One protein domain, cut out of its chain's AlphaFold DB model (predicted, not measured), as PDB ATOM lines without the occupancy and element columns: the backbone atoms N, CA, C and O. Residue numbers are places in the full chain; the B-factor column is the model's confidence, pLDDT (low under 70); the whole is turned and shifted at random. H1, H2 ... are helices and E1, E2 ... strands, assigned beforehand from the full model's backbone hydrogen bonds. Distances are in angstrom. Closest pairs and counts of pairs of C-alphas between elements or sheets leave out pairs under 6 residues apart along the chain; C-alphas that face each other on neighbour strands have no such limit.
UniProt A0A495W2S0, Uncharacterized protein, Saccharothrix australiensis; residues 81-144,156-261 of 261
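What this domain is: This is residues 81 to 144 and 156 to 261 of the 261 residues of an uncharacterized protein of Saccharothrix australiensis (UniProt A0A495W2S0). A small twisted sheet of four strands has H8 packed along one face, with H6 beyond H8 at one end of an elongated body and H1, H3 and H4 grouped at the other end. From that group the long H4 runs out, and its residues 180 to 185 stick out before the chain folds back to H5 near the sheet. The printed part has 170 residues with eight named helices and four strands, in the order E1 H1 H2 H3 H4 H5 H6 E2 E3 E4 H7 H8; the mixed sheet runs E1 E2 E4 E3, and the class is mixed, helices and strands. The whole is compact, with a radius of gyration of the C-alphas of 17.5 A, and spans 58 by 37 by 23 A.

Where its parts are: E1, residues 81 to 86, begins at C-alpha 81 (173.452, 197.227, 229.691). H1 is residues 89 to 100, H2 105 to 108, and H3 128 to 140, 17.9 A long. H4, residues 164 to 185, is 31.2 A long and begins at C-alpha 164 (169.901, 166.055, 239.420). H5 is residues 190 to 193 and H6 196 to 207. E2, residues 214 to 221, is 22.6 A long; E3 is residues 228 to 231, E4 235 to 239 and H7 240 to 244. H8, residues 246 to 260, is 21.7 A long and ends at C-alpha 260 (181.079, 203.795, 235.582).

How they stand to each other: E1 and E2 are parallel, with N 83 and O 216 2.8 A apart, within hydrogen-bond range. E2 and E4 are parallel, N 219 to O 236 being 2.8 A. E3 and E4 form an antiparallel hairpin, N 237 to O 229 being 2.8 A. H8 is on one face of the sheet, two layers, one of helix and one of strands; its height over the sheet is 9.0 A, and it lies over E4, with 8 of its 15 C-alphas falling on E4 and 2 on E2, only just not over E2 as well, and runs along the strands, its line and that of E4 standing at 2 degrees on the local plane. H7 is on the same face. H6 touches H8 at Val 203 and Arg 257, C-alphas 6.0 A apart, at a steep tilt of 51 degrees, the same way. H5 touches H7, the closest C-alphas being Thr 190 and Arg 244, 5.7 A. H1 and H3 only graze the sheet; they touch at Ile 90 and Ile 139, C-alphas 6.7 A apart, opposite ways at a shallow tilt of 16 degrees. H4 touches H1 with residues 167 to 171 alone, C-alphas of Tyr 95 and His 171 6.6 A apart, only just about perpendicular at 73 degrees. H2 is close to but not clearly touching H3, the closest C-alphas, Thr 106 and Asp 133, being 6.5 A apart. Every O i to N i+4 pair is within hydrogen-bond range in H1, H3, H4, H6 and H7; H8 has 9 of 11, and H2 and H5 are too short for such a pair.

The domain as a whole: The farthest C-alphas, Pro 123 and Gly 208, are 58.0 A apart. Residues 145 to 155 are not printed, and C-alphas 144 and 156 are 19.9 A apart across the cut. The link from H2 to H3, residues 109 to 127, is long. Mean pLDDT of the printed part is 89.9; residues 142 to 144 are under 70.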
ATOM      1  N   SER A  81     174.489 198.257 229.647       89.94
ATOM      2  CA  SER A  81     173.452 197.227 229.691       89.94
ATOM      3  C   SER A  81     173.232 196.731 231.115       89.94
ATOM      4  O   SER A  81     174.174 196.576 231.891       89.94
ATOM      5  N   ILE A  82     171.971 196.498 231.473       90.19
ATOM      6  CA  ILE A  82     171.602 195.879 232.745       90.19
ATOM      7  C   ILE A  82     170.847 194.597 232.421       90.19
ATOM      8  O   ILE A  82     169.758 194.630 231.850       90.19
ATOM      9  N   ASN A  83     171.442 193.467 232.778       89.94
ATOM     10  CA  ASN A  83     170.820 192.161 232.683       89.94
ATOM     11  C   ASN A  83     170.101 191.871 233.991       89.94
ATOM     12  O   ASN A  83     170.678 192.018 235.064       89.94
ATOM     13  N   HIS A  84     168.855 191.429 233.895       88.12
ATOM     14  CA  HIS A  84     168.076 191.003 235.045       88.12
ATOM     15  C   HIS A  84     167.663 189.553 234.820       88.12
ATOM     16  O   HIS A  84     166.873 189.267 233.918       88.12
ATOM     17  N   ASP A  85     168.228 188.649 235.611       85.81
ATOM     18  CA  ASP A  85     167.887 187.233 235.593       85.81
ATOM     19  C   ASP A  85     167.153 186.856 236.880       85.81
ATOM     20  O   ASP A  85     167.597 187.160 237.987       85.81
ATOM     21  N   SER A  86     166.030 186.166 236.719       79.69
ATOM     22  CA  SER A  86     165.239 185.637 237.822       79.69
ATOM     23  C   SER A  86     165.122 184.127 237.624       79.69
ATOM     24  O   SER A  86     164.686 183.657 236.569       79.69
ATOM     25  N   PHE A  87     165.420 183.354 238.669       76.06
ATOM     26  CA  PHE A  87     165.276 181.889 238.688       76.06
ATOM     27  C   PHE A  87     166.252 181.090 237.791       76.06
ATOM     28  O   PHE A  87     165.912 179.981 237.360       76.06
ATOM     29  N   GLY A  88     167.443 181.631 237.513       84.56
ATOM     30  CA  GLY A  88     168.531 180.941 236.809       84.56
ATOM     31  C   GLY A  88     169.278 179.894 237.656       84.56
ATOM     32  O   GLY A  88     168.768 179.387 238.658       84.56
ATOM     33  N   GLU A  89     170.515 179.564 237.272       88.88
ATOM     34  CA  GLU A  89     171.342 178.557 237.971       88.88
ATOM     35  C   GLU A  89     171.644 178.938 239.434       88.88
ATOM     36  O   GLU A  89     171.689 178.060 240.291       88.88
ATOM     37  N   ILE A  90     171.749 180.234 239.756       91.62
ATOM     38  CA  ILE A  90     171.912 180.704 241.144       91.62
ATOM     39  C   ILE A  90     170.699 180.334 242.007       91.62
ATOM     40  O   ILE A  90     170.853 179.773 243.092       91.62
ATOM     41  N   ALA A  91     169.482 180.584 241.519       93.06
ATOM     42  CA  ALA A  91     168.272 180.195 242.239       93.06
ATOM     43  C   ALA A  91     168.153 178.669 242.359       93.06
ATOM     44  O   ALA A  91     167.702 178.162 243.386       93.06
ATOM     45  N   PHE A  92     168.605 177.929 241.341       95.00
ATOM     46  CA  PHE A  92     168.662 176.474 241.405       95.00
ATOM     47  C   PHE A  92     169.646 175.978 242.478       95.00
ATOM     48  O   PHE A  92     169.305 175.066 243.226       95.00
ATOM     49  N   ALA A  93     170.824 176.589 242.615       95.19
ATOM     50  CA  ALA A  93     171.780 176.233 243.663       95.19
ATOM     51  C   ALA A  93     171.236 176.491 245.074       95.19
ATOM     52  O   ALA A  93     171.393 175.634 245.948       95.19
ATOM     53  N   LEU A  94     170.534 177.612 245.280       96.25
ATOM     54  CA  LEU A  94     169.830 177.889 246.539       96.25
ATOM     55  C   LEU A  94     168.693 176.889 246.788       96.25
ATOM     56  O   LEU A  94     168.511 176.424 247.909       96.25
ATOM     57  N   TYR A  95     167.966 176.493 245.740       96.81
ATOM     58  CA  TYR A  95     166.940 175.456 245.852       96.81
ATOM     59  C   TYR A  95     167.535 174.123 246.301       96.81
ATOM     60  O   TYR A  95     166.977 173.467 247.176       96.81
ATOM     61  N   VAL A  96     168.672 173.722 245.728       95.88
ATOM     62  CA  VAL A  96     169.380 172.500 246.122       95.88
ATOM     63  C   VAL A  96     169.852 172.581 247.573       95.88
ATOM     64  O   VAL A  96     169.658 171.612 248.306       95.88
ATOM     65  N   ARG A  97     170.412 173.724 247.996       96.12
ATOM     66  CA  ARG A  97     170.831 173.965 249.385       96.12
ATOM     67  C   ARG A  97     169.687 173.694 250.355       96.12
ATOM     68  O   ARG A  97     169.823 172.855 251.240       96.12
ATOM     69  N   ASP A  98     168.547 174.343 250.141       96.81
ATOM     70  CA  ASP A  98     167.404 174.258 251.052       96.81
ATOM     71  C   ASP A  98     166.709 172.898 250.984       96.81
ATOM     72  O   ASP A  98     166.355 172.324 252.012       96.81
ATOM     73  N   ALA A  99     166.535 172.345 249.778       96.38
ATOM     74  CA  ALA A  99     165.883 171.052 249.601       96.38
ATOM     75  C   ALA A  99     166.682 169.912 250.247       96.38
ATOM     76  O   ALA A  99     166.076 168.957 250.727       96.38
ATOM     77  N   LEU A 100     168.016 169.995 250.258       94.81
ATOM     78  CA  LEU A 100     168.890 168.980 250.850       94.81
ATOM     79  C   LEU A 100     169.347 169.319 252.278       94.81
ATOM     80  O   LEU A 100     169.983 168.481 252.909       94.81
ATOM     81  N   GLY A 101     169.016 170.505 252.799       94.12
ATOM     82  CA  GLY A 101     169.435 170.944 254.134       94.12
ATOM     83  C   GLY A 101     170.948 171.155 254.263       94.12
ATOM     84  O   GLY A 101     171.519 170.877 255.316       94.12
ATOM     85  N   ILE A 102     171.609 171.605 253.193       93.88
ATOM     86  CA  ILE A 102     173.061 171.831 253.178       93.88
ATOM     87  C   ILE A 102     173.404 172.992 254.114       93.88
ATOM     88  O   ILE A 102     172.863 174.084 253.968       93.88
ATOM     89  N   THR A 103     174.325 172.744 255.048       93.62
ATOM     90  CA  THR A 103     174.810 173.716 256.041       93.62
ATOM     91  C   THR A 103     176.319 173.908 255.861       93.62
ATOM     92  O   THR A 103     177.072 172.931 255.837       93.62
ATOM     93  N   SER A 104     176.767 175.151 255.709       93.00
ATOM     94  CA  SER A 104     178.172 175.566 255.583       93.00
ATOM     95  C   SER A 104     178.277 177.060 255.910       93.00
ATOM     96  O   SER A 104     177.282 177.769 255.768       93.00
ATOM     97  N   PRO A 105     179.455 177.605 256.269       92.19
ATOM     98  CA  PRO A 105     179.593 179.044 256.502       92.19
ATOM     99  C   PRO A 105     179.095 179.915 255.334       92.19
ATOM    100  O   PRO A 105     178.501 180.967 255.560       92.19
ATOM    101  N   THR A 106     179.299 179.469 254.089       91.62
ATOM    102  CA  THR A 106     178.798 180.159 252.891       91.62
ATOM    103  C   THR A 106     177.285 179.999 252.758       91.62
ATOM    104  O   THR A 106     176.580 180.988 252.556       91.62
ATOM    105  N   ALA A 107     176.769 178.777 252.905       91.56
ATOM    106  CA  ALA A 107     175.345 178.472 252.811       91.56
ATOM    107  C   ALA A 107     174.521 179.238 253.858       91.56
ATOM    108  O   ALA A 107     173.472 179.786 253.516       91.56
ATOM    109  N   ASP A 108     175.039 179.326 255.086       93.38
ATOM    110  CA  ASP A 108     174.403 179.952 256.249       93.38
ATOM    111  C   ASP A 108     174.454 181.486 256.191       93.38
ATOM    112  O   ASP A 108     173.671 182.164 256.856       93.38
ATOM    113  N   SER A 109     175.356 182.053 255.381       93.12
ATOM    114  CA  SER A 109     175.437 183.504 255.164       93.12
ATOM    115  C   SER A 109     174.309 184.055 254.281       93.12
ATOM    116  O   SER A 109     174.049 185.259 254.284       93.12
ATOM    117  N   ILE A 110     173.630 183.181 253.533       94.56
ATOM    118  CA  ILE A 110     172.564 183.544 252.601       94.56
ATOM    119  C   ILE A 110     171.218 183.142 253.229       94.56
ATOM    120  O   ILE A 110     171.061 181.980 253.607       94.56
ATOM    121  N   PRO A 111     170.206 184.027 253.290       96.94
ATOM    122  CA  PRO A 111     168.915 183.685 253.882       96.94
ATOM    123  C   PRO A 111     168.232 182.477 253.205       96.94
ATOM    124  O   PRO A 111     168.505 182.180 252.032       96.94
ATOM    125  N   PRO A 112     167.352 181.753 253.920       96.56
ATOM    126  CA  PRO A 112     166.586 180.646 253.347       96.56
ATOM    127  C   PRO A 112     165.636 181.138 252.248       96.56
ATOM    128  O   PRO A 112     165.263 182.311 252.214       96.56
ATOM    129  N   LEU A 113     165.232 180.242 251.352       96.75
ATOM    130  CA  LEU A 113     164.268 180.533 250.299       96.75
ATOM    131  C   LEU A 113     162.881 180.825 250.872       96.75
ATOM    132  O   LEU A 113     162.395 180.138 251.774       96.75
ATOM    133  N   GLU A 114     162.209 181.795 250.266       93.31
ATOM    134  CA  GLU A 114     160.822 182.134 250.534       93.31
ATOM    135  C   GLU A 114     160.022 182.129 249.219       93.31
ATOM    136  O   GLU A 114     160.269 182.949 248.333       93.31
ATOM    137  N   PRO A 115     159.072 181.188 249.042       92.75
ATOM    138  CA  PRO A 115     158.657 180.141 249.970       92.75
ATOM    139  C   PRO A 115     159.693 179.017 250.080       92.75
ATOM    140  O   PRO A 115     160.369 178.680 249.105       92.75
ATOM    141  N   ALA A 116     159.735 178.381 251.252       95.12
ATOM    142  CA  ALA A 116     160.665 177.295 251.547       95.12
ATOM    143  C   ALA A 116     160.631 176.186 250.482       95.12
ATOM    144  O   ALA A 116     159.561 175.748 250.031       95.12
ATOM    145  N   ALA A 117     161.812 175.707 250.090       94.50
ATOM    146  CA  ALA A 117     161.925 174.576 249.182       94.50
ATOM    147  C   ALA A 117     161.400 173.291 249.857       94.50
ATOM    148  O   ALA A 117     161.671 173.055 251.037       94.50
ATOM    149  N   PRO A 118     160.667 172.421 249.136       93.75
ATOM    150  CA  PRO A 118     160.256 171.134 249.681       93.75
ATOM    151  C   PRO A 118     161.472 170.279 250.060       93.75
ATOM    152  O   PRO A 118     162.266 169.915 249.190       93.75
ATOM    153  N   ALA A 119     161.583 169.934 251.344       92.25
ATOM    154  CA  ALA A 119     162.676 169.117 251.851       92.25
ATOM    155  C   ALA A 119     162.715 167.738 251.174       92.25
ATOM    156  O   ALA A 119     161.687 167.097 250.920       92.25
ATOM    157  N   ARG A 120     163.926 167.256 250.914       87.75
ATOM    158  CA  ARG A 120     164.208 165.944 250.350       87.75
ATOM    159  C   ARG A 120     165.193 165.214 251.242       87.75
ATOM    160  O   ARG A 120     166.324 165.640 251.424       87.75
ATOM    161  N   SER A 121     164.771 164.053 251.725       81.38
ATOM    162  CA  SER A 121     165.690 163.120 252.360       81.38
ATOM    163  C   SER A 121     166.673 162.590 251.322       81.38
ATOM    164  O   SER A 121     166.268 162.029 250.299       81.38
ATOM    165  N   HIS A 122     167.956 162.753 251.607       76.12
ATOM    166  CA  HIS A 122     169.047 162.190 250.837       76.12
ATOM    167  C   HIS A 122     170.129 161.704 251.809       76.12
ATOM    168  O   HIS A 122     170.351 162.375 252.818       76.12
ATOM    169  N   PRO A 123     170.780 160.552 251.567       77.12
ATOM    170  CA  PRO A 123     171.985 160.198 252.307       77.12
ATOM    171  C   PRO A 123     173.027 161.293 252.095       77.12
ATOM    172  O   PRO A 123     173.442 161.484 250.963       77.12
ATOM    173  N   ASP A 124     173.408 162.026 253.140       72.69
ATOM    174  CA  ASP A 124     174.399 163.104 253.044       72.69
ATOM    175  C   ASP A 124     175.709 162.542 252.461       72.69
ATOM    176  O   ASP A 124     176.415 161.798 253.155       72.69
ATOM    177  N   PRO A 125     176.000 162.770 251.163       76.31
ATOM    178  CA  PRO A 125     177.211 162.247 250.581       76.31
ATOM    179  C   PRO A 125     178.384 162.993 251.225       76.31
ATOM    180  O   PRO A 125     178.331 164.218 251.369       76.31
ATOM    181  N   PRO A 126     179.454 162.286 251.619       80.75
ATOM    182  CA  PRO A 126     180.577 162.917 252.296       80.75
ATOM    183  C   PRO A 126     181.122 164.074 251.450       80.75
ATOM    184  O   PRO A 126     181.444 163.902 250.276       80.75
ATOM    185  N   GLY A 127     181.206 165.259 252.058       86.94
ATOM    186  CA  GLY A 127     181.713 166.465 251.402       86.94
ATOM    187  C   GLY A 127     180.687 167.258 250.585       86.94
ATOM    188  O   GLY A 127     181.085 168.222 249.935       86.94
ATOM    189  N   LEU A 128     179.388 166.926 250.624       90.44
ATOM    190  CA  LEU A 128     178.357 167.651 249.866       90.44
ATOM    191  C   LEU A 128     178.365 169.163 250.119       90.44
ATOM    192  O   LEU A 128     178.274 169.931 249.165       90.44
ATOM    193  N   ALA A 129     178.506 169.583 251.377       92.19
ATOM    194  CA  ALA A 129     178.586 170.998 251.735       92.19
ATOM    195  C   ALA A 129     179.769 171.704 251.051       92.19
ATOM    196  O   ALA A 129     179.582 172.752 250.441       92.19
ATOM    197  N   GLY A 130     180.956 171.088 251.060       91.44
ATOM    198  CA  GLY A 130     182.134 171.625 250.371       91.44
ATOM    199  C   GLY A 130     181.951 171.672 248.852       91.44
ATOM    200  O   GLY A 130     182.236 172.685 248.223       91.44
ATOM    201  N   HIS A 131     181.378 170.623 248.257       92.25
ATOM    202  CA  HIS A 131     181.088 170.628 246.823       92.25
ATOM    203  C   HIS A 131     180.047 171.687 246.433       92.25
ATOM    204  O   HIS A 131     180.117 172.253 245.340       92.25
ATOM    205  N   TRP A 132     179.067 171.946 247.303       94.19
ATOM    206  CA  TRP A 132     178.106 173.024 247.103       94.19
ATOM    207  C   TRP A 132     178.785 174.393 247.206       94.19
ATOM    208  O   TRP A 132     178.540 175.221 246.336       94.19
ATOM    209  N   ASP A 133     179.684 174.610 248.171       92.81
ATOM    210  CA  ASP A 133     180.459 175.856 248.294       92.81
ATOM    211  C   ASP A 133     181.313 176.120 247.040       92.81
ATOM    212  O   ASP A 133     181.319 177.230 246.497       92.81
ATOM    213  N   ASP A 134     181.976 175.084 246.518       90.38
ATOM    214  CA  ASP A 134     182.748 175.161 245.274       90.38
ATOM    215  C   ASP A 134     181.846 175.456 244.069       90.38
ATOM    216  O   ASP A 134     182.209 176.205 243.160       90.38
ATOM    217  N   TRP A 135     180.653 174.859 244.024       91.75
ATOM    218  CA  TRP A 135     179.673 175.133 242.978       91.75
ATOM    219  C   TRP A 135     179.133 176.559 243.056       91.75
ATOM    220  O   TRP A 135     179.135 177.253 242.039       91.75
ATOM    221  N   TRP A 136     178.749 177.016 244.247       91.75
ATOM    222  CA  TRP A 136     178.301 178.376 244.514       91.75
ATOM    223  C   TRP A 136     179.352 179.394 244.074       91.75
ATOM    224  O   TRP A 136     179.053 180.314 243.313       91.75
ATOM    225  N   THR A 137     180.610 179.178 244.459       88.56
ATOM    226  CA  THR A 137     181.736 180.032 244.061       88.56
ATOM    227  C   THR A 137     181.923 180.052 242.542       88.56
ATOM    228  O   THR A 137     182.154 181.112 241.968       88.56
ATOM    229  N   ARG A 138     181.772 178.912 241.854       87.38
ATOM    230  CA  ARG A 138     181.887 178.841 240.386       87.38
ATOM    231  C   ARG A 138     180.770 179.588 239.659       87.38
ATOM    232  O   ARG A 138     181.060 180.273 238.684       87.38
ATOM    233  N   ILE A 139     179.515 179.451 240.091       86.19
ATOM    234  CA  ILE A 139     178.369 180.080 239.403       86.19
ATOM    235  C   ILE A 139     178.194 181.557 239.754       86.19
ATOM    236  O   ILE A 139     177.541 182.279 239.007       86.19
ATOM    237  N   THR A 140     178.750 181.993 240.884       84.75
ATOM    238  CA  THR A 140     178.740 183.400 241.295       84.75
ATOM    239  C   THR A 140     180.050 184.124 240.980       84.75
ATOM    240  O   THR A 140     180.103 185.349 241.026       84.75
ATOM    241  N   GLY A 141     181.103 183.384 240.621       75.88
ATOM    242  CA  GLY A 141     182.377 183.929 240.171       75.88
ATOM    243  C   GLY A 141     182.232 184.810 238.930       75.88
ATOM    244  O   GLY A 141     181.332 184.625 238.110       75.88
ATOM    245  N   ALA A 142     183.137 185.783 238.801       54.47
ATOM    246  CA  ALA A 142     183.093 186.793 237.749       54.47
ATOM    247  C   ALA A 142     183.017 186.156 236.352       54.47
ATOM    248  O   ALA A 142     183.903 185.398 235.941       54.47
ATOM    249  N   ARG A 143     181.965 186.501 235.604       55.19
ATOM    250  CA  ARG A 143     181.881 186.197 234.176       55.19
ATOM    251  C   ARG A 143     183.038 186.929 233.477       55.19
ATOM    252  O   ARG A 143     183.296 188.086 233.809       55.19
ATOM    253  N   PRO A 144     183.767 186.301 232.537       47.81
ATOM    254  CA  PRO A 144     184.803 187.010 231.800       47.81
ATOM    255  C   PRO A 144     184.209 188.240 231.108       47.81
ATOM    256  O   PRO A 144     183.108 188.178 230.553       47.81
ATOM    257  N   PRO A 156     176.263 171.391 238.410       87.25
ATOM    258  CA  PRO A 156     176.121 170.967 239.797       87.25
ATOM    259  C   PRO A 156     177.162 169.902 240.175       87.25
ATOM    260  O   PRO A 156     177.666 169.213 239.287       87.25
ATOM    261  N   PRO A 157     177.489 169.751 241.470       87.81
ATOM    262  CA  PRO A 157     178.401 168.714 241.939       87.81
ATOM    263  C   PRO A 157     178.062 167.324 241.399       87.81
ATOM    264  O   PRO A 157     176.900 166.928 241.454       87.81
ATOM    265  N   GLU A 158     179.077 166.558 240.991       87.56
ATOM    266  CA  GLU A 158     178.922 165.162 240.535       87.56
ATOM    267  C   GLU A 158     178.233 164.285 241.592       87.56
ATOM    268  O   GLU A 158     177.447 163.394 241.280       87.56
ATOM    269  N   ALA A 159     178.432 164.604 242.877       86.31
ATOM    270  CA  ALA A 159     177.736 163.965 243.996       86.31
ATOM    271  C   ALA A 159     176.195 164.057 243.914       86.31
ATOM    272  O   ALA A 159     175.500 163.366 244.660       86.31
ATOM    273  N   LEU A 160     175.651 164.912 243.041       89.00
ATOM    274  CA  LEU A 160     174.220 165.087 242.810       89.00
ATOM    275  C   LEU A 160     173.721 164.455 241.504       89.00
ATOM    276  O   LEU A 160     172.521 164.556 241.251       89.00
ATOM    277  N   ASP A 161     174.562 163.811 240.691       90.12
ATOM    278  CA  ASP A 161     174.199 163.355 239.337       90.12
ATOM    279  C   ASP A 161     172.932 162.486 239.311       90.12
ATOM    280  O   ASP A 161     172.001 162.748 238.541       90.12
ATOM    281  N   ASP A 162     172.825 161.524 240.230       89.19
ATOM    282  CA  ASP A 162     171.662 160.632 240.337       89.19
ATOM    283  C   ASP A 162     170.372 161.364 240.756       89.19
ATOM    284  O   ASP A 162     169.250 160.963 240.414       89.19
ATOM    285  N   LEU A 163     170.505 162.462 241.502       90.44
ATOM    286  CA  LEU A 163     169.380 163.276 241.963       90.44
ATOM    287  C   LEU A 163     169.027 164.401 241.006       90.44
ATOM    288  O   LEU A 163     167.896 164.901 241.041       90.44
ATOM    289  N   LEU A 164     169.972 164.817 240.168       91.69
ATOM    290  CA  LEU A 164     169.901 166.055 239.420       91.69
ATOM    291  C   LEU A 164     168.644 166.148 238.540       91.69
ATOM    292  O   LEU A 164     167.966 167.179 238.597       91.69
ATOM    293  N   PRO A 165     168.218 165.092 237.812       94.06
ATOM    294  CA  PRO A 165     166.974 165.140 237.044       94.06
ATOM    295  C   PRO A 165     165.730 165.382 237.911       94.06
ATOM    296  O   PRO A 165     164.771 166.025 237.476       94.06
ATOM    297  N   ARG A 166     165.722 164.864 239.147       94.19
ATOM    298  CA  ARG A 166     164.610 165.052 240.089       94.19
ATOM    299  C   ARG A 166     164.636 166.467 240.654       94.19
ATOM    300  O   ARG A 166     163.627 167.155 240.532       94.19
ATOM    301  N   LEU A 167     165.792 166.915 241.148       94.75
ATOM    302  CA  LEU A 167     165.991 168.267 241.677       94.75
ATOM    303  C   LEU A 167     165.621 169.337 240.647       94.75
ATOM    304  O   LEU A 167     164.862 170.245 240.968       94.75
ATOM    305  N   ARG A 168     166.062 169.198 239.388       95.06
ATOM    306  CA  ARG A 168     165.695 170.136 238.314       95.06
ATOM    307  C   ARG A 168     164.188 170.179 238.084       95.06
ATOM    308  O   ARG A 168     163.618 171.261 237.997       95.06
ATOM    309  N   ARG A 169     163.522 169.022 238.031       95.81
ATOM    310  CA  ARG A 169     162.064 168.955 237.854       95.81
ATOM    311  C   ARG A 169     161.312 169.598 239.018       95.81
ATOM    312  O   ARG A 169     160.311 170.275 238.786       95.81
ATOM    313  N   ASP A 170     161.754 169.370 240.248       95.69
ATOM    314  CA  ASP A 170     161.085 169.922 241.424       95.69
ATOM    315  C   ASP A 170     161.324 171.424 241.549       95.69
ATOM    316  O   ASP A 170     160.363 172.159 241.772       95.69
ATOM    317  N   HIS A 171     162.546 171.888 241.269       95.56
ATOM    318  CA  HIS A 171     162.852 173.307 241.121       95.56
ATOM    319  C   HIS A 171     161.961 173.955 240.057       95.56
ATOM    320  O   HIS A 171     161.328 174.970 240.329       95.56
ATOM    321  N   SER A 172     161.824 173.353 238.868       95.56
ATOM    322  CA  SER A 172     160.946 173.893 237.820       95.56
ATOM    323  C   SER A 172     159.492 174.013 238.280       95.56
ATOM    324  O   SER A 172     158.837 175.002 237.961       95.56
ATOM    325  N   ARG A 173     158.978 173.037 239.041       95.88
ATOM    326  CA  ARG A 173     157.614 173.087 239.597       95.88
ATOM    327  C   ARG A 173     157.470 174.170 240.659       95.88
ATOM    328  O   ARG A 173     156.506 174.925 240.618       95.88
ATOM    329  N   TRP A 174     158.423 174.251 241.580       95.44
ATOM    330  CA  TRP A 174     158.444 175.262 242.633       95.44
ATOM    331  C   TRP A 174     158.548 176.679 242.043       95.44
ATOM    332  O   TRP A 174     157.711 177.530 242.336       95.44
ATOM    333  N   ALA A 175     159.461 176.899 241.095       93.56
ATOM    334  CA  ALA A 175     159.627 178.176 240.405       93.56
ATOM    335  C   ALA A 175     158.415 178.533 239.525       93.56
ATOM    336  O   ALA A 175     158.088 179.705 239.351       93.56
ATOM    337  N   ALA A 176     157.726 177.547 238.940       93.25
ATOM    338  CA  ALA A 176     156.459 177.788 238.249       93.25
ATOM    339  C   ALA A 176     155.358 178.234 239.225       93.25
ATOM    340  O   ALA A 176     154.586 179.130 238.889       93.25
ATOM    341  N   GLY A 177     155.318 177.661 240.433       93.50
ATOM    342  CA  GLY A 177     154.421 178.092 241.509       93.50
ATOM    343  C   GLY A 177     154.659 179.546 241.915       93.50
ATOM    344  O   GLY A 177     153.710 180.322 241.967       93.50
ATOM    345  N   LEU A 178     155.924 179.940 242.095       89.88
ATOM    346  CA  LEU A 178     156.309 181.326 242.376       89.88
ATOM    347  C   LEU A 178     155.849 182.302 241.289       89.88
ATOM    348  O   LEU A 178     155.207 183.306 241.588       89.88
ATOM    349  N   ARG A 179     156.113 181.985 240.017       89.19
ATOM    350  CA  ARG A 179     155.672 182.828 238.893       89.19
ATOM    351  C   ARG A 179     154.150 182.927 238.804       89.19
ATOM    352  O   ARG A 179     153.626 183.998 238.512       89.19
ATOM    353  N   ALA A 180     153.438 181.828 239.052       91.19
ATOM    354  CA  ALA A 180     151.980 181.826 239.066       91.19
ATOM    355  C   ALA A 180     151.426 182.703 240.199       91.19
ATOM    356  O   ALA A 180     150.464 183.435 239.984       91.19
ATOM    357  N   GLU A 181     152.051 182.672 241.375       89.06
ATOM    358  CA  GLU A 181     151.669 183.510 242.510       89.06
ATOM    359  C   GLU A 181     151.939 184.997 242.254       89.06
ATOM    360  O   GLU A 181     151.070 185.838 242.492       89.06
ATOM    361  N   GLN A 182     153.096 185.333 241.680       84.56
ATOM    362  CA  GLN A 182     153.408 186.698 241.244       84.56
ATOM    363  C   GLN A 182     152.386 187.205 240.215       84.56
ATOM    364  O   GLN A 182     151.847 188.302 240.355       84.56
ATOM    365  N   ALA A 183     152.045 186.378 239.222       87.31
ATOM    366  CA  ALA A 183     151.031 186.721 238.227       87.31
ATOM    367  C   ALA A 183     149.635 186.897 238.851       87.31
ATOM    368  O   ALA A 183     148.882 187.780 238.447       87.31
ATOM    369  N   ARG A 184     149.287 186.077 239.852       90.12
ATOM    370  CA  ARG A 184     147.995 186.127 240.551       90.12
ATOM    371  C   ARG A 184     147.849 187.364 241.432       90.12
ATOM    372  O   ARG A 184     146.765 187.936 241.495       90.12
ATOM    373  N   THR A 185     148.914 187.754 242.125       87.75
ATOM    374  CA  THR A 185     148.933 188.945 242.989       87.75
ATOM    375  C   THR A 185     149.002 190.246 242.192       87.75
ATOM    376  O   THR A 185     148.735 191.308 242.747       87.75
ATOM    377  N   GLY A 186     149.331 190.174 240.896       83.19
ATOM    378  CA  GLY A 186     149.467 191.343 240.030       83.19
ATOM    379  C   GLY A 186     150.646 192.231 240.421       83.19
ATOM    380  O   GLY A 186     150.672 193.406 240.059       83.19
ATOM    381  N   GLN A 187     151.600 191.699 241.191       80.50
ATOM    382  CA  GLN A 187     152.764 192.474 241.574       80.50
ATOM    383  C   GLN A 187     153.614 192.802 240.336       80.50
ATOM    384  O   GLN A 187     153.838 191.920 239.503       80.50
ATOM    385  N   PRO A 188     154.116 194.046 240.209       79.81
ATOM    386  CA  PRO A 188     154.942 194.446 239.071       79.81
ATOM    387  C   PRO A 188     156.217 193.599 239.004       79.81
ATOM    388  O   PRO A 188     156.675 193.094 240.030       79.81
ATOM    389  N   HIS A 189     156.831 193.424 237.834       82.06
ATOM    390  CA  HIS A 189     158.160 192.814 237.819       82.06
ATOM    391  C   HIS A 189     159.152 193.768 238.489       82.06
ATOM    392  O   HIS A 189     159.067 194.979 238.320       82.06
ATOM    393  N   THR A 190     160.108 193.234 239.242       82.38
ATOM    394  CA  THR A 190     161.176 193.998 239.916       82.38
ATOM    395  C   THR A 190     161.902 194.947 238.958       82.38
ATOM    396  O   THR A 190     162.131 196.110 239.277       82.38
ATOM    397  N   ARG A 191     162.163 194.486 237.729       80.19
ATOM    398  CA  ARG A 191     162.740 195.295 236.645       80.19
ATOM    399  C   ARG A 191     161.894 196.509 236.235       80.19
ATOM    400  O   ARG A 191     162.451 197.454 235.697       80.19
ATOM    401  N   ASP A 192     160.580 196.455 236.450       83.94
ATOM    402  CA  ASP A 192     159.643 197.527 236.096       83.94
ATOM    403  C   ASP A 192     159.479 198.528 237.259       83.94
ATOM    404  O   ASP A 192     158.999 199.639 237.053       83.94
ATOM    405  N   VAL A 193     159.865 198.140 238.484       86.62
ATOM    406  CA  VAL A 193     159.806 198.994 239.686       86.62
ATOM    407  C   VAL A 193     161.035 199.893 239.790       86.62
ATOM    408  O   VAL A 193     160.932 201.032 240.239       86.62
ATOM    409  N   ILE A 194     162.202 199.389 239.388       87.50
ATOM    410  CA  ILE A 194     163.467 200.110 239.528       87.50
ATOM    411  C   ILE A 194     163.649 201.078 238.349       87.50
ATOM    412  O   ILE A 194     163.731 200.631 237.201       87.50
ATOM    413  N   PRO A 195     163.797 202.394 238.597       89.12
ATOM    414  CA  PRO A 195     163.990 203.382 237.541       89.12
ATOM    415  C   PRO A 195     165.458 203.409 237.081       89.12
ATOM    416  O   PRO A 195     166.202 204.350 237.351       89.12
ATOM    417  N   PHE A 196     165.908 202.352 236.397       90.50
ATOM    418  CA  PHE A 196     167.311 202.209 235.984       90.50
ATOM    419  C   PHE A 196     167.812 203.377 235.133       90.50
ATOM    420  O   PHE A 196     168.931 203.831 235.339       90.50
ATOM    421  N   HIS A 197     166.994 203.888 234.212       90.75
ATOM    422  CA  HIS A 197     167.373 205.037 233.389       90.75
ATOM    423  C   HIS A 197     167.664 206.281 234.238       90.75
ATOM    424  O   HIS A 197     168.719 206.886 234.067       90.75
ATOM    425  N   ASP A 198     166.795 206.601 235.199       92.38
ATOM    426  CA  ASP A 198     166.976 207.759 236.079       92.38
ATOM    427  C   ASP A 198     168.216 207.593 236.969       92.38
ATOM    428  O   ASP A 198     169.003 208.526 237.123       92.38
ATOM    429  N   LEU A 199     168.442 206.382 237.493       93.06
ATOM    430  CA  LEU A 199     169.634 206.050 238.278       93.06
ATOM    431  C   LEU A 199     170.927 206.243 237.483       93.06
ATOM    432  O   LEU A 199     171.889 206.835 237.975       93.06
ATOM    433  N   VAL A 200     170.958 205.743 236.248       92.75
ATOM    434  CA  VAL A 200     172.111 205.880 235.356       92.75
ATOM    435  C   VAL A 200     172.323 207.347 234.976       92.75
ATOM    436  O   VAL A 200     173.458 207.820 234.978       92.75
ATOM    437  N   ASP A 201     171.247 208.089 234.712       91.88
ATOM    438  CA  ASP A 201     171.299 209.515 234.384       91.88
ATOM    439  C   ASP A 201     171.766 210.383 235.554       91.88
ATOM    440  O   ASP A 201     172.491 211.362 235.351       91.88
ATOM    441  N   GLU A 202     171.390 210.039 236.783       93.06
ATOM    442  CA  GLU A 202     171.945 210.637 237.994       93.06
ATOM    443  C   GLU A 202     173.450 210.402 238.087       93.06
ATOM    444  O   GLU A 202     174.203 211.372 238.165       93.06
ATOM    445  N   VAL A 203     173.902 209.146 238.002       94.00
ATOM    446  CA  VAL A 203     175.334 208.812 238.081       94.00
ATOM    447  C   VAL A 203     176.124 209.501 236.967       94.00
ATOM    448  O   VAL A 203     177.189 210.064 237.216       94.00
ATOM    449  N   ARG A 204     175.588 209.526 235.745       92.81
ATOM    450  CA  ARG A 204     176.190 210.213 234.600       92.81
ATOM    451  C   ARG A 204     176.405 211.703 234.877       92.81
ATOM    452  O   ARG A 204     177.504 212.212 234.651       92.81
ATOM    453  N   ARG A 205     175.377 212.393 235.393       92.56
ATOM    454  CA  ARG A 205     175.459 213.819 235.759       92.56
ATOM    455  C   ARG A 205     176.470 214.067 236.871       92.56
ATOM    456  O   ARG A 205     177.199 215.049 236.809       92.56
ATOM    457  N   GLU A 206     176.530 213.184 237.861       93.00
ATOM    458  CA  GLU A 206     177.487 213.290 238.966       93.00
ATOM    459  C   GLU A 206     178.937 213.110 238.524       93.00
ATOM    460  O   GLU A 206     179.818 213.809 239.020       93.00
ATOM    461  N   LEU A 207     179.191 212.193 237.590       91.62
ATOM    462  CA  LEU A 207     180.523 211.948 237.038       91.62
ATOM    463  C   LEU A 207     180.927 212.970 235.962       91.62
ATOM    464  O   LEU A 207     182.083 212.975 235.541       91.62
ATOM    465  N   GLY A 208     179.998 213.815 235.497       91.25
ATOM    466  CA  GLY A 208     180.245 214.791 234.433       91.25
ATOM    467  C   GLY A 208     180.614 214.153 233.088       91.25
ATOM    468  O   GLY A 208     181.399 214.732 232.340       91.25
ATOM    469  N   ARG A 209     180.103 212.946 232.797       84.00
ATOM    470  CA  ARG A 209     180.383 212.199 231.556       84.00
ATOM    471  C   ARG A 209     179.201 212.275 230.589       84.00
ATOM    472  O   ARG A 209     178.053 212.252 231.015       84.00
ATOM    473  N   ASP A 210     179.477 212.283 229.287       76.69
ATOM    474  CA  ASP A 210     178.427 212.292 228.254       76.69
ATOM    475  C   ASP A 210     177.814 210.898 228.008       76.69
ATOM    476  O   ASP A 210     176.678 210.784 227.543       76.69
ATOM    477  N   GLY A 211     178.524 209.831 228.389       79.62
ATOM    478  CA  GLY A 211     178.070 208.444 228.293       79.62
ATOM    479  C   GLY A 211     178.785 207.533 229.290       79.62
ATOM    480  O   GLY A 211     179.877 207.856 229.760       79.62
ATOM    481  N   LEU A 212     178.145 206.409 229.617       84.69
ATOM    482  CA  LEU A 212     178.672 205.364 230.497       84.69
ATOM    483  C   LEU A 212     178.735 204.045 229.725       84.69
ATOM    484  O   LEU A 212     177.772 203.705 229.039       84.69
ATOM    485  N   ASP A 213     179.841 203.317 229.839       89.00
ATOM    486  CA  ASP A 213     180.038 202.006 229.212       89.00
ATOM    487  C   ASP A 213     180.262 200.971 230.311       89.00
ATOM    488  O   ASP A 213     181.320 200.933 230.938       89.00
ATOM    489  N   PHE A 214     179.218 200.202 230.616       90.25
ATOM    490  CA  PHE A 214     179.288 199.134 231.606       90.25
ATOM    491  C   PHE A 214     178.214 198.077 231.364       90.25
ATOM    492  O   PHE A 214     177.179 198.314 230.744       90.25
ATOM    493  N   THR A 215     178.432 196.895 231.920       90.50
ATOM    494  CA  THR A 215     177.395 195.871 232.049       90.50
ATOM    495  C   THR A 215     177.162 195.613 233.529       90.50
ATOM    496  O   THR A 215     178.121 195.578 234.289       90.50
ATOM    497  N   LEU A 216     175.906 195.470 233.947       91.75
ATOM    498  CA  LEU A 216     175.524 195.063 235.301       91.75
ATOM    499  C   LEU A 216     174.579 193.865 235.200       91.75
ATOM    500  O   LEU A 216     173.573 193.931 234.503       91.75
ATOM    501  N   SER A 217     174.879 192.782 235.907       91.25
ATOM    502  CA  SER A 217     174.025 191.600 236.008       91.25
ATOM    503  C   SER A 217     173.385 191.539 237.391       91.25
ATOM    504  O   SER A 217     174.067 191.451 238.407       91.25
ATOM    505  N   ILE A 218     172.059 191.594 237.431       92.88
ATOM    506  CA  ILE A 218     171.248 191.498 238.640       92.88
ATOM    507  C   ILE A 218     170.594 190.121 238.646       92.88
ATOM    508  O   ILE A 218     169.793 189.803 237.766       92.88
ATOM    509  N   HIS A 219     170.927 189.316 239.648       92.62
ATOM    510  CA  HIS A 219     170.267 188.050 239.921       92.62
ATOM    511  C   HIS A 219     169.250 188.248 241.041       92.62
ATOM    512  O   HIS A 219     169.606 188.462 242.201       92.62
ATOM    513  N   GLU A 220     167.973 188.181 240.684       93.50
ATOM    514  CA  GLU A 220     166.884 188.181 241.653       93.50
ATOM    515  C   GLU A 220     166.744 186.786 242.268       93.50
ATOM    516  O   GLU A 220     166.583 185.786 241.555       93.50
ATOM    517  N   VAL A 221     166.764 186.725 243.602       94.12
ATOM    518  CA  VAL A 221     166.552 185.486 244.356       94.12
ATOM    519  C   VAL A 221     165.366 185.577 245.318       94.12
ATOM    520  O   VAL A 221     165.219 186.566 246.034       94.12
ATOM    521  N   PRO A 222     164.522 184.534 245.383       94.12
ATOM    522  CA  PRO A 222     163.377 184.493 246.286       94.12
ATOM    523  C   PRO A 222     163.824 183.987 247.666       94.12
ATOM    524  O   PRO A 222     163.565 182.845 248.036       94.12
ATOM    525  N   VAL A 223     164.577 184.807 248.395       96.00
ATOM    526  CA  VAL A 223     165.019 184.525 249.771       96.00
ATOM    527  C   VAL A 223     164.245 185.373 250.771       96.00
ATOM    528  O   VAL A 223     163.724 186.426 250.410       96.00
ATOM    529  N   ALA A 224     164.192 184.917 252.020       95.00
ATOM    530  CA  ALA A 224     163.475 185.593 253.088       95.00
ATOM    531  C   ALA A 224     164.094 186.959 253.421       95.00
ATOM    532  O   ALA A 224     165.276 187.056 253.772       95.00
ATOM    533  N   GLY A 225     163.264 188.002 253.369       93.00
ATOM    534  CA  GLY A 225     163.617 189.361 253.764       93.00
ATOM    535  C   GLY A 225     164.513 190.125 252.775       93.00
ATOM    536  O   GLY A 225     164.878 189.635 251.700       93.00
ATOM    537  N   PRO A 226     164.871 191.380 253.111       94.62
ATOM    538  CA  PRO A 226     165.758 192.187 252.287       94.62
ATOM    539  C   PRO A 226     167.177 191.614 252.321       94.62
ATOM    540  O   PRO A 226     167.795 191.505 253.379       94.62
ATOM    541  N   TYR A 227     167.707 191.269 251.151       95.81
ATOM    542  CA  TYR A 227     169.040 190.699 251.005       95.81
ATOM    543  C   TYR A 227     169.766 191.333 249.824       95.81
ATOM    544  O   TYR A 227     169.191 191.498 248.747       95.81
ATOM    545  N   TRP A 228     171.035 191.671 250.038       95.69
ATOM    546  CA  TRP A 228     171.916 192.262 249.042       95.69
ATOM    547  C   TRP A 228     173.315 191.680 249.182       95.69
ATOM    548  O   TRP A 228     173.917 191.745 250.255       95.69
ATOM    549  N   LEU A 229     173.861 191.183 248.081       93.94
ATOM    550  CA  LEU A 229     175.244 190.747 247.997       93.94
ATOM    551  C   LEU A 229     175.809 191.130 246.632       93.94
ATOM    552  O   LEU A 229     175.327 190.676 245.598       93.94
ATOM    553  N   ARG A 230     176.865 191.943 246.615       91.69
ATOM    554  CA  ARG A 230     177.638 192.185 245.393       91.69
ATOM    555  C   ARG A 230     178.642 191.055 245.215       91.69
ATOM    556  O   ARG A 230     179.410 190.784 246.136       91.69
ATOM    557  N   ILE A 231     178.646 190.428 244.043       87.31
ATOM    558  CA  ILE A 231     179.572 189.348 243.716       87.31
ATOM    559  C   ILE A 231     180.400 189.770 242.506       87.31
ATOM    560  O   ILE A 231     179.871 190.063 241.440       87.31
ATOM    561  N   GLY A 232     181.717 189.857 242.676       83.81
ATOM    562  CA  GLY A 232     182.577 190.450 241.654       83.81
ATOM    563  C   GLY A 232     182.306 191.945 241.444       83.81
ATOM    564  O   GLY A 232     181.814 192.650 242.327       83.81
ATOM    565  N   THR A 233     182.684 192.453 240.272       85.50
ATOM    566  CA  THR A 233     182.590 193.885 239.952       85.50
ATOM    567  C   THR A 233     181.226 194.274 239.400       85.50
ATOM    568  O   THR A 233     180.706 195.324 239.775       85.50
ATOM    569  N   ASP A 234     180.648 193.430 238.549       88.94
ATOM    570  CA  ASP A 234     179.498 193.719 237.689       88.94
ATOM    571  C   ASP A 234     178.257 192.885 238.008       88.94
ATOM    572  O   ASP A 234     177.265 192.981 237.294       88.94
ATOM    573  N   THR A 235     178.302 192.061 239.053       90.19
ATOM    574  CA  THR A 235     177.220 191.136 239.377       90.19
ATOM    575  C   THR A 235     176.698 191.394 240.786       90.19
ATOM    576  O   THR A 235     177.449 191.621 241.738       90.19
ATOM    577  N   VAL A 236     175.377 191.399 240.937       93.69
ATOM    578  CA  VAL A 236     174.707 191.553 242.229       93.69
ATOM    579  C   VAL A 236     173.637 190.488 242.393       93.69
ATOM    580  O   VAL A 236     172.930 190.131 241.453       93.69
ATOM    581  N   LEU A 237     173.518 189.997 243.615       94.00
ATOM    582  CA  LEU A 237     172.468 189.117 244.078       94.00
ATOM    583  C   LEU A 237     171.569 189.925 245.009       94.00
ATOM    584  O   LEU A 237     172.047 190.494 245.993       94.00
ATOM    585  N   ALA A 238     170.281 189.995 244.705       95.44
ATOM    586  CA  ALA A 238     169.339 190.777 245.493       95.44
ATOM    587  C   ALA A 238     168.027 190.018 245.681       95.44
ATOM    588  O   ALA A 238     167.573 189.314 244.775       95.44
ATOM    589  N   SER A 239     167.414 190.148 246.859       95.38
ATOM    590  CA  SER A 239     166.108 189.533 247.081       95.38
ATOM    591  C   SER A 239     165.003 190.245 246.311       95.38
ATOM    592  O   SER A 239     165.051 191.461 246.098       95.38
ATOM    593  N   SER A 240     163.972 189.486 245.931       91.81
ATOM    594  CA  SER A 240     162.745 190.031 245.344       91.81
ATOM    595  C   SER A 240     162.148 191.156 246.195       91.81
ATOM    596  O   SER A 240     161.734 192.175 245.648       91.81
ATOM    597  N   ASP A 241     162.141 190.995 247.521       91.56
ATOM    598  CA  ASP A 241     161.600 191.982 248.461       91.56
ATOM    599  C   ASP A 241     162.399 193.284 248.452       91.56
ATOM    600  O   ASP A 241     161.817 194.368 248.377       91.56
ATOM    601  N   LEU A 242     163.735 193.194 248.464       94.44
ATOM    602  CA  LEU A 242     164.587 194.378 248.406       94.44
ATOM    603  C   LEU A 242     164.412 195.118 247.078       94.44
ATOM    604  O   LEU A 242     164.223 196.328 247.093       94.44
ATOM    605  N   LEU A 243     164.423 194.412 245.941       93.25
ATOM    606  CA  LEU A 243     164.289 195.024 244.610       93.25
ATOM    607  C   LEU A 243     162.926 195.697 244.376       93.25
ATOM    608  O   LEU A 243     162.796 196.520 243.473       93.25
ATOM    609  N   ARG A 244     161.906 195.355 245.171       90.31
ATOM    610  CA  ARG A 244     160.591 196.020 245.171       90.31
ATOM    611  C   ARG A 244     160.532 197.218 246.120       90.31
ATOM    612  O   ARG A 244     159.590 198.002 246.029       90.31
ATOM    613  N   SER A 245     161.500 197.346 247.026       91.38
ATOM    614  CA  SER A 245     161.605 198.450 247.974       91.38
ATOM    615  C   SER A 245     162.417 199.612 247.380       91.38
ATOM    616  O   SER A 245     163.403 199.384 246.674       91.38
ATOM    617  N   PRO A 246     162.091 200.872 247.725       90.50
ATOM    618  CA  PRO A 246     162.969 202.017 247.479       90.50
ATOM    619  C   PRO A 246     164.387 201.844 248.050       90.50
ATOM    620  O   PRO A 246     165.328 202.464 247.557       90.50
ATOM    621  N   ASP A 247     164.565 200.975 249.047       93.06
ATOM    622  CA  ASP A 247     165.863 200.715 249.681       93.06
ATOM    623  C   ASP A 247     166.895 200.094 248.721       93.06
ATOM    624  O   ASP A 247     168.096 200.199 248.968       93.06
ATOM    625  N   ALA A 248     166.467 199.501 247.596       93.56
ATOM    626  CA  ALA A 248     167.378 199.003 246.561       93.56
ATOM    627  C   ALA A 248     168.104 200.120 245.788       93.56
ATOM    628  O   ALA A 248     169.155 199.874 245.195       93.56
ATOM    629  N   VAL A 249     167.576 201.350 245.790       93.44
ATOM    630  CA  VAL A 249     168.081 202.463 244.964       93.44
ATOM    631  C   VAL A 249     169.508 202.852 245.352       93.44
ATOM    632  O   VAL A 249     170.376 202.970 244.486       93.44
ATOM    633  N   ALA A 250     169.778 203.023 246.649       93.62
ATOM    634  CA  ALA A 250     171.093 203.428 247.145       93.62
ATOM    635  C   ALA A 250     172.220 202.422 246.812       93.62
ATOM    636  O   ALA A 250     173.229 202.847 246.235       93.62
ATOM    637  N   PRO A 251     172.092 201.110 247.107       95.12
ATOM    638  CA  PRO A 251     173.134 200.146 246.768       95.12
ATOM    639  C   PRO A 251     173.297 199.959 245.251       95.12
ATOM    640  O   PRO A 251     174.433 199.876 244.780       95.12
ATOM    641  N   LEU A 252     172.212 199.986 244.462       95.00
ATOM    642  CA  LEU A 252     172.302 199.934 242.996       95.00
ATOM    643  C   LEU A 252     173.076 201.123 242.428       95.00
ATOM    644  O   LEU A 252     173.979 200.937 241.614       95.00
ATOM    645  N   ARG A 253     172.776 202.339 242.891       94.81
ATOM    646  CA  ARG A 253     173.496 203.546 242.472       94.81
ATOM    647  C   ARG A 253     174.981 203.474 242.811       94.81
ATOM    648  O   ARG A 253     175.801 203.881 241.994       94.81
ATOM    649  N   SER A 254     175.331 202.933 243.981       95.06
ATOM    650  CA  SER A 254     176.734 202.714 244.354       95.06
ATOM    651  C   SER A 254     177.441 201.785 243.368       95.06
ATOM    652  O   SER A 254     178.523 202.117 242.895       95.06
ATOM    653  N   VAL A 255     176.826 200.653 243.006       94.88
ATOM    654  CA  VAL A 255     177.421 199.704 242.051       94.88
ATOM    655  C   VAL A 255     177.553 200.314 240.659       94.88
ATOM    656  O   VAL A 255     178.606 200.180 240.042       94.88
ATOM    657  N   ILE A 256     176.524 201.021 240.179       94.31
ATOM    658  CA  ILE A 256     176.560 201.701 238.877       94.31
ATOM    659  C   ILE A 256     177.682 202.740 238.849       94.31
ATOM    660  O   ILE A 256     178.426 202.791 237.876       94.31
ATOM    661  N   ARG A 257     177.851 203.533 239.914       93.69
ATOM    662  CA  ARG A 257     178.952 204.499 240.013       93.69
ATOM    663  C   ARG A 257     180.314 203.818 239.932       93.69
ATOM    664  O   ARG A 257     181.160 204.297 239.188       93.69
ATOM    665  N   ASP A 258     180.516 202.728 240.666       93.12
ATOM    666  CA  ASP A 258     181.797 202.015 240.676       93.12
ATOM    667  C   ASP A 258     182.128 201.398 239.313       93.12
ATOM    668  O   ASP A 258     183.284 201.384 238.908       93.12
ATOM    669  N   LEU A 259     181.119 200.890 238.600       91.62
ATOM    670  CA  LEU A 259     181.274 200.357 237.244       91.62
ATOM    671  C   LEU A 259     181.521 201.447 236.200       91.62
ATOM    672  O   LEU A 259     182.140 201.196 235.172       91.62
ATOM    673  N   ALA A 260     181.002 202.643 236.461       87.81
ATOM    674  CA  ALA A 260     181.079 203.795 235.582       87.81
ATOM    675  C   ALA A 260     182.313 204.676 235.819       87.81
ATOM    676  O   ALA A 260     182.486 205.635 235.062       87.81
ATOM    677  N   ALA A 261     183.113 204.414 236.860       84.12
ATOM    678  CA  ALA A 261     184.307 205.180 237.227       84.12
ATOM    679  C   ALA A 261     185.481 204.864 236.290       84.12
ATOM    680  O   ALA A 261     185.964 205.820 235.629       84.12
TER     681      ALA A 261